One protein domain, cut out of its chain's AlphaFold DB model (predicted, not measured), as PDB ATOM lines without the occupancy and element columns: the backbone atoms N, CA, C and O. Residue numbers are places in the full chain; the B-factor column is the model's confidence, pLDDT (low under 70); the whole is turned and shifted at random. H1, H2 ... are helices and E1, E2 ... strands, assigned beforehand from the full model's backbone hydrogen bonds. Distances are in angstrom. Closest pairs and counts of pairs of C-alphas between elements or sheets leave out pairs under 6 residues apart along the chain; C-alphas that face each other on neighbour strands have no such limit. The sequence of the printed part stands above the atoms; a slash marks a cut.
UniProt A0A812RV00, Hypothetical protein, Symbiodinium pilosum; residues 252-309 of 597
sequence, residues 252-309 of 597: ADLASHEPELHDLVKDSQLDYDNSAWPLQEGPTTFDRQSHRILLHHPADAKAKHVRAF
ATOM      1  N   ALA A 252     163.212 195.018 281.406       96.25
ATOM      2  CA  ALA A 252     162.571 193.740 281.730       96.25
ATOM      3  C   ALA A 252     162.750 193.393 283.221       96.25
ATOM      4  O   ALA A 252     162.798 192.226 283.600       96.25
ATOM      5  N   ASP A 253     162.886 194.407 284.075       95.88
ATOM      6  CA  ASP A 253     162.810 194.281 285.528       95.88
ATOM      7  C   ASP A 253     161.361 194.437 286.021       95.88
ATOM      8  O   ASP A 253     160.464 194.803 285.264       95.88
ATOM      9  N   LEU A 254     161.121 194.175 287.308       94.44
ATOM     10  CA  LEU A 254     159.798 194.326 287.926       94.44
ATOM     11  C   LEU A 254     159.438 195.767 288.317       94.44
ATOM     12  O   LEU A 254     158.378 195.970 288.898       94.44
ATOM     13  N   ALA A 255     160.299 196.756 288.062       91.88
ATOM     14  CA  ALA A 255     160.092 198.154 288.437       91.88
ATOM     15  C   ALA A 255     159.766 198.378 289.929       91.88
ATOM     16  O   ALA A 255     159.053 199.308 290.286       91.88
ATOM     17  N   SER A 256     160.325 197.557 290.827       89.12
ATOM     18  CA  SER A 256     160.019 197.508 292.273       89.12
ATOM     19  C   SER A 256     160.249 198.810 293.070       89.12
ATOM     20  O   SER A 256     159.963 198.853 294.267       89.12
ATOM     21  N   HIS A 257     160.781 199.862 292.443       89.88
ATOM     22  CA  HIS A 257     160.954 201.203 293.015       89.88
ATOM     23  C   HIS A 257     159.951 202.240 292.465       89.88
ATOM     24  O   HIS A 257     159.918 203.371 292.944       89.88
ATOM     25  N   GLU A 258     159.115 201.854 291.500       93.62
ATOM     26  CA  GLU A 258     158.126 202.674 290.795       93.62
ATOM     27  C   GLU A 258     156.756 201.968 290.888       93.62
ATOM     28  O   GLU A 258     156.398 201.221 289.979       93.62
ATOM     29  N   PRO A 259     155.978 202.143 291.978       91.56
ATOM     30  CA  PRO A 259     154.822 201.285 292.278       91.56
ATOM     31  C   PRO A 259     153.779 201.176 291.153       91.56
ATOM     32  O   PRO A 259     153.293 200.086 290.864       91.56
ATOM     33  N   GLU A 260     153.490 202.288 290.474       89.25
ATOM     34  CA  GLU A 260     152.552 202.341 289.343       89.25
ATOM     35  C   GLU A 260     153.039 201.502 288.147       89.25
ATOM     36  O   GLU A 260     152.252 200.809 287.504       89.25
ATOM     37  N   LEU A 261     154.351 201.515 287.875       93.19
ATOM     38  CA  LEU A 261     154.959 200.720 286.808       93.19
ATOM     39  C   LEU A 261     155.116 199.251 287.224       93.19
ATOM     40  O   LEU A 261     154.885 198.374 286.397       93.19
ATOM     41  N   HIS A 262     155.441 198.969 288.491       93.94
ATOM     42  CA  HIS A 262     155.505 197.606 289.034       93.94
ATOM     43  C   HIS A 262     154.189 196.855 288.834       93.94
ATOM     44  O   HIS A 262     154.193 195.729 288.336       93.94
ATOM     45  N   ASP A 263     153.059 197.472 289.184       91.56
ATOM     46  CA  ASP A 263     151.762 196.805 289.078       91.56
ATOM     47  C   ASP A 263     151.329 196.625 287.614       91.56
ATOM     48  O   ASP A 263     150.872 195.536 287.254       91.56
ATOM     49  N   LEU A 264     151.598 197.605 286.737       91.00
ATOM     50  CA  LEU A 264     151.442 197.437 285.286       91.00
ATOM     51  C   LEU A 264     152.302 196.281 284.746       91.00
ATOM     52  O   LEU A 264     151.794 195.441 284.002       91.00
ATOM     53  N   VAL A 265     153.583 196.196 285.117       93.56
ATOM     54  CA  VAL A 265     154.498 195.126 284.680       93.56
ATOM     55  C   VAL A 265     154.017 193.760 285.167       93.56
ATOM     56  O   VAL A 265     153.905 192.825 284.367       93.56
ATOM     57  N   LYS A 266     153.674 193.654 286.456       90.88
ATOM     58  CA  LYS A 266     153.195 192.429 287.111       90.88
ATOM     59  C   LYS A 266     151.921 191.878 286.470       90.88
ATOM     60  O   LYS A 266     151.806 190.663 286.329       90.88
ATOM     61  N   ASP A 267     151.001 192.748 286.059       85.31
ATOM     62  CA  ASP A 267     149.682 192.325 285.575       85.31
ATOM     63  C   ASP A 267     149.561 192.314 284.037       85.31
ATOM     64  O   ASP A 267     148.515 191.932 283.517       85.31
ATOM     65  N   SER A 268     150.619 192.667 283.285       86.88
ATOM     66  CA  SER A 268     150.587 192.666 281.804       86.88
ATOM     67  C   SER A 268     151.830 192.128 281.075       86.88
ATOM     68  O   SER A 268     151.700 191.651 279.944       86.88
ATOM     69  N   GLN A 269     153.029 192.168 281.673       92.38
ATOM     70  CA  GLN A 269     154.285 191.836 280.974       92.38
ATOM     71  C   GLN A 269     154.834 190.437 281.293       92.38
ATOM     72  O   GLN A 269     155.726 189.969 280.582       92.38
ATOM     73  N   LEU A 270     154.300 189.749 282.306       90.25
ATOM     74  CA  LEU A 270     154.694 188.377 282.644       90.25
ATOM     75  C   LEU A 270     154.243 187.389 281.559       90.25
ATOM     76  O   LEU A 270     153.074 187.382 281.162       90.25
ATOM     77  N   ASP A 271     155.159 186.542 281.089       84.50
ATOM     78  CA  ASP A 271     154.825 185.409 280.227       84.50
ATOM     79  C   ASP A 271     154.456 184.152 281.039       84.50
ATOM     80  O   ASP A 271     154.777 184.028 282.219       84.50
ATOM     81  N   TYR A 272     153.777 183.203 280.396       75.31
ATOM     82  CA  TYR A 272     153.397 181.922 280.998       75.31
ATOM     83  C   TYR A 272     154.532 180.884 280.964       75.31
ATOM     84  O   TYR A 272     154.610 180.051 281.862       75.31
ATOM     85  N   ASP A 273     155.374 180.913 279.926       79.69
ATOM     86  CA  ASP A 273     156.353 179.855 279.633       79.69
ATOM     87  C   ASP A 273     157.791 180.382 279.735       79.69
ATOM     88  O   ASP A 273     158.610 179.860 280.489       79.69
ATOM     89  N   ASN A 274     158.117 181.451 278.998       81.12
ATOM     90  CA  ASN A 274     159.469 182.004 278.987       81.12
ATOM     91  C   ASN A 274     159.503 183.398 278.348       81.12
ATOM     92  O   ASN A 274     159.077 183.575 277.212       81.12
ATOM     93  N   SER A 275     160.159 184.361 279.001       83.62
ATOM     94  CA  SER A 275     160.446 185.678 278.411       83.62
ATOM     95  C   SER A 275     161.434 185.661 277.237       83.62
ATOM     96  O   SER A 275     161.701 186.707 276.660       83.62
ATOM     97  N   ALA A 276     162.035 184.510 276.911       83.56
ATOM     98  CA  ALA A 276     163.115 184.295 275.933       83.56
ATOM     99  C   ALA A 276     164.442 185.046 276.202       83.56
ATOM    100  O   ALA A 276     165.499 184.589 275.768       83.56
ATOM    101  N   TRP A 277     164.427 186.131 276.976       88.44
ATOM    102  CA  TRP A 277     165.607 186.899 277.364       88.44
ATOM    103  C   TRP A 277     166.530 186.129 278.341       88.44
ATOM    104  O   TRP A 277     166.035 185.378 279.195       88.44
ATOM    105  N   PRO A 278     167.868 186.290 278.247       90.81
ATOM    106  CA  PRO A 278     168.839 185.689 279.166       90.81
ATOM    107  C   PRO A 278     168.845 186.401 280.527       90.81
ATOM    108  O   PRO A 278     168.367 187.524 280.636       90.81
ATOM    109  N   LEU A 279     169.408 185.766 281.557       94.56
ATOM    110  CA  LEU A 279     169.662 186.402 282.854       94.56
ATOM    111  C   LEU A 279     170.766 187.464 282.725       94.56
ATOM    112  O   LEU A 279     171.851 187.145 282.234       94.56
ATOM    113  N   GLN A 280     170.523 188.687 283.206       94.56
ATOM    114  CA  GLN A 280     171.529 189.751 283.231       94.56
ATOM    115  C   GLN A 280     171.251 190.783 284.338       94.56
ATOM    116  O   GLN A 280     170.355 191.619 284.230       94.56
ATOM    117  N   GLU A 281     172.112 190.794 285.357       93.62
ATOM    118  CA  GLU A 281     172.060 191.752 286.476       93.62
ATOM    119  C   GLU A 281     172.624 193.146 286.121       93.62
ATOM    120  O   GLU A 281     172.346 194.127 286.802       93.62
ATOM    121  N   GLY A 282     173.417 193.266 285.049       93.50
ATOM    122  CA  GLY A 282     173.943 194.553 284.572       93.50
ATOM    123  C   GLY A 282     172.881 195.417 283.867       93.50
ATOM    124  O   GLY A 282     171.935 194.857 283.307       93.50
ATOM    125  N   PRO A 283     173.033 196.757 283.847       94.38
ATOM    126  CA  PRO A 283     172.054 197.682 283.267       94.38
ATOM    127  C   PRO A 283     171.883 197.504 281.749       94.38
ATOM    128  O   PRO A 283     172.815 197.082 281.056       94.38
ATOM    129  N   THR A 284     170.711 197.886 281.220       96.06
ATOM    130  CA  THR A 284     170.424 197.813 279.781       96.06
ATOM    131  C   THR A 284     171.406 198.685 279.003       96.06
ATOM    132  O   THR A 284     171.459 199.901 279.189       96.06
ATOM    133  N   THR A 285     172.189 198.067 278.124       94.56
ATOM    134  CA  THR A 285     173.261 198.716 277.353       94.56
ATOM    135  C   THR A 285     173.324 198.164 275.929       94.56
ATOM    136  O   THR A 285     172.796 197.092 275.647       94.56
ATOM    137  N   PHE A 286     173.963 198.887 275.008       93.06
ATOM    138  CA  PHE A 286     174.230 198.402 273.650       93.06
ATOM    139  C   PHE A 286     175.704 198.008 273.508       93.06
ATOM    140  O   PHE A 286     176.592 198.835 273.712       93.06
ATOM    141  N   ASP A 287     175.963 196.752 273.151       90.94
ATOM    142  CA  ASP A 287     177.306 196.263 272.860       90.94
ATOM    143  C   ASP A 287     177.658 196.452 271.377       90.94
ATOM    144  O   ASP A 287     177.051 195.859 270.480       90.94
ATOM    145  N   ARG A 288     178.716 197.232 271.139       87.62
ATOM    146  CA  ARG A 288     179.295 197.492 269.816       87.62
ATOM    147  C   ARG A 288     179.954 196.271 269.178       87.62
ATOM    148  O   ARG A 288     180.090 196.261 267.961       87.62
ATOM    149  N   GLN A 289     180.414 195.289 269.957       86.56
ATOM    150  CA  GLN A 289     181.157 194.144 269.421       86.56
ATOM    151  C   GLN A 289     180.218 193.096 268.816       86.56
ATOM    152  O   GLN A 289     180.441 192.639 267.696       86.56
ATOM    153  N   SER A 290     179.145 192.740 269.525       83.69
ATOM    154  CA  SER A 290     178.112 191.820 269.034       83.69
ATOM    155  C   SER A 290     176.967 192.506 268.277       83.69
ATOM    156  O   SER A 290     176.156 191.803 267.670       83.69
ATOM    157  N   HIS A 291     176.905 193.846 268.291       85.25
ATOM    158  CA  HIS A 291     175.798 194.667 267.777       85.25
ATOM    159  C   HIS A 291     174.436 194.282 268.385       85.25
ATOM    160  O   HIS A 291     173.442 194.120 267.676       85.25
ATOM    161  N   ARG A 292     174.381 194.114 269.713       87.38
ATOM    162  CA  ARG A 292     173.183 193.671 270.450       87.38
ATOM    163  C   ARG A 292     172.891 194.559 271.648       87.38
ATOM    164  O   ARG A 292     173.795 195.148 272.234       87.38
ATOM    165  N   ILE A 293     171.622 194.602 272.043       91.44
ATOM    166  CA  ILE A 293     171.221 195.169 273.331       91.44
ATOM    167  C   ILE A 293     171.403 194.082 274.396       91.44
ATOM    168  O   ILE A 293     170.828 192.996 274.296       91.44
ATOM    169  N   LEU A 294     172.220 194.385 275.396       93.00
ATOM    170  CA  LEU A 294     172.410 193.619 276.619       93.00
ATOM    171  C   LEU A 294     171.374 194.121 277.629       93.00
ATOM    172  O   LEU A 294     171.579 195.163 278.250       93.00
ATOM    173  N   LEU A 295     170.231 193.440 277.739       94.94
ATOM    174  CA  LEU A 295     169.059 193.890 278.499       94.94
ATOM    175  C   LEU A 295     169.167 193.607 280.001       94.94
ATOM    176  O   LEU A 295     169.424 192.469 280.374       94.94
ATOM    177  N   HIS A 296     168.876 194.591 280.861       96.06
ATOM    178  CA  HIS A 296     168.717 194.326 282.293       96.06
ATOM    179  C   HIS A 296     167.476 193.465 282.555       96.06
ATOM    180  O   HIS A 296     166.351 193.857 282.240       96.06
ATOM    181  N   HIS A 297     167.707 192.282 283.116       96.50
ATOM    182  CA  HIS A 297     166.707 191.245 283.343       96.50
ATOM    183  C   HIS A 297     167.192 190.387 284.528       96.50
ATOM    184  O   HIS A 297     167.849 189.356 284.323       96.50
ATOM    185  N   PRO A 298     166.966 190.870 285.767       96.50
ATOM    186  CA  PRO A 298     167.497 190.273 286.992       96.50
ATOM    187  C   PRO A 298     166.834 188.932 287.334       96.50
ATOM    188  O   PRO A 298     165.805 188.556 286.764       96.50
ATOM    189  N   ALA A 299     167.422 188.185 288.270       96.06
ATOM    190  CA  ALA A 299     167.008 186.818 288.602       96.06
ATOM    191  C   ALA A 299     165.525 186.659 288.993       96.06
ATOM    192  O   ALA A 299     164.901 185.659 288.628       96.06
ATOM    193  N   ASP A 300     164.940 187.626 289.700       95.00
ATOM    194  CA  ASP A 300     163.536 187.605 290.125       95.00
ATOM    195  C   ASP A 300     162.563 187.897 288.969       95.00
ATOM    196  O   ASP A 300     161.525 187.241 288.845       95.00
ATOM    197  N   ALA A 301     162.930 188.817 288.077       94.81
ATOM    198  CA  ALA A 301     162.218 189.082 286.835       94.81
ATOM    199  C   ALA A 301     162.307 187.889 285.867       94.81
ATOM    200  O   ALA A 301     161.291 187.466 285.306       94.81
ATOM    201  N   LYS A 302     163.486 187.259 285.747       94.44
ATOM    202  CA  LYS A 302     163.667 186.048 284.933       94.44
ATOM    203  C   LYS A 302     162.825 184.882 285.450       94.44
ATOM    204  O   LYS A 302     162.217 184.171 284.643       94.44
ATOM    205  N   ALA A 303     162.754 184.710 286.770       93.50
ATOM    206  CA  ALA A 303     161.947 183.682 287.428       93.50
ATOM    207  C   ALA A 303     160.428 183.892 287.269       93.50
ATOM    208  O   ALA A 303     159.683 182.918 287.331       93.50
ATOM    209  N   LYS A 304     159.971 185.130 287.028       92.81
ATOM    210  CA  LYS A 304     158.572 185.468 286.691       92.81
ATOM    211  C   LYS A 304     158.319 185.641 285.188       92.81
ATOM    212  O   LYS A 304     157.225 186.031 284.797       92.81
ATOM    213  N   HIS A 305     159.331 185.389 284.359       93.69
ATOM    214  CA  HIS A 305     159.264 185.485 282.899       93.69
ATOM    215  C   HIS A 305     158.793 186.868 282.403       93.69
ATOM    216  O   HIS A 305     158.008 186.965 281.461       93.69
ATOM    217  N   VAL A 306     159.300 187.945 283.016       94.25
ATOM    218  CA  VAL A 306     159.062 189.330 282.570       94.25
ATOM    219  C   VAL A 306     159.591 189.515 281.143       94.25
ATOM    220  O   VAL A 306     160.770 189.272 280.878       94.25
ATOM    221  N   ARG A 307     158.727 189.925 280.210       94.00
ATOM    222  CA  ARG A 307     159.116 190.298 278.836       94.00
ATOM    223  C   ARG A 307     159.607 191.742 278.779       94.00
ATOM    224  O   ARG A 307     159.407 192.508 279.717       94.00
ATOM    225  N   ALA A 308     160.266 192.109 277.682       95.50
ATOM    226  CA  ALA A 308     160.829 193.445 277.549       95.50
ATOM    227  C   ALA A 308     159.771 194.466 277.110       95.50
ATOM    228  O   ALA A 308     159.021 194.234 276.161       95.50
ATOM    229  N   PHE A 309     159.750 195.614 277.781       96.44
ATOM    230  CA  PHE A 309     158.777 196.684 277.588       96.44
ATOM    231  C   PHE A 309     159.460 198.050 277.439       96.44
ATOM    232  O   PHE A 309     160.602 198.256 277.858       96.44
TER     233      PHE A 309
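This is residues 252 to 309 of the 597 residues of the protein "Hypothetical protein" of Symbiodinium pilosum (UniProt A0A812RV00). With little regular structure, the domain is mostly loops, with a two-stranded hairpin, E1 and E2, at one end, helix H1 at the other and short helix H2 between. The hairpin's tip, residues 287 to 292, sticks out. The 58 printed residues hold H1, E1, E2, H2 in that order; the class is mixed, with 21 residues in named elements. The whole is compact, radius of gyration of the C-alphas 11.6 A, spanning 35 by 25 by 16 A.

E1, residues 285 to 287, and E2, residues 292 to 294, form an antiparallel hairpin at 139 degrees; N 287 and O 292 are 2.8 A apart, within hydrogen-bond range. H1, residues 259 to 268, is apart from E2 and from H2, residues 299 to 303. E1 and H2 are apart. In H1 and H2 every O i to N i+4 pair is within hydrogen-bond range.

H1 runs 14.2 A from C-alpha 259 at (154.822, 201.285, 292.278). E1 spans 6.5 A, E2 6.2 A and H2 6.1 A, ending at C-alpha 303 (161.947, 183.682, 287.428).

The C-alphas of Glu 260 and Gln 289, the two farthest apart, are 35.8 A apart. The H1 to E1 link, residues 269 to 284, is long. The printed part has no cut, and no printed residue is under 70 in pLDDT.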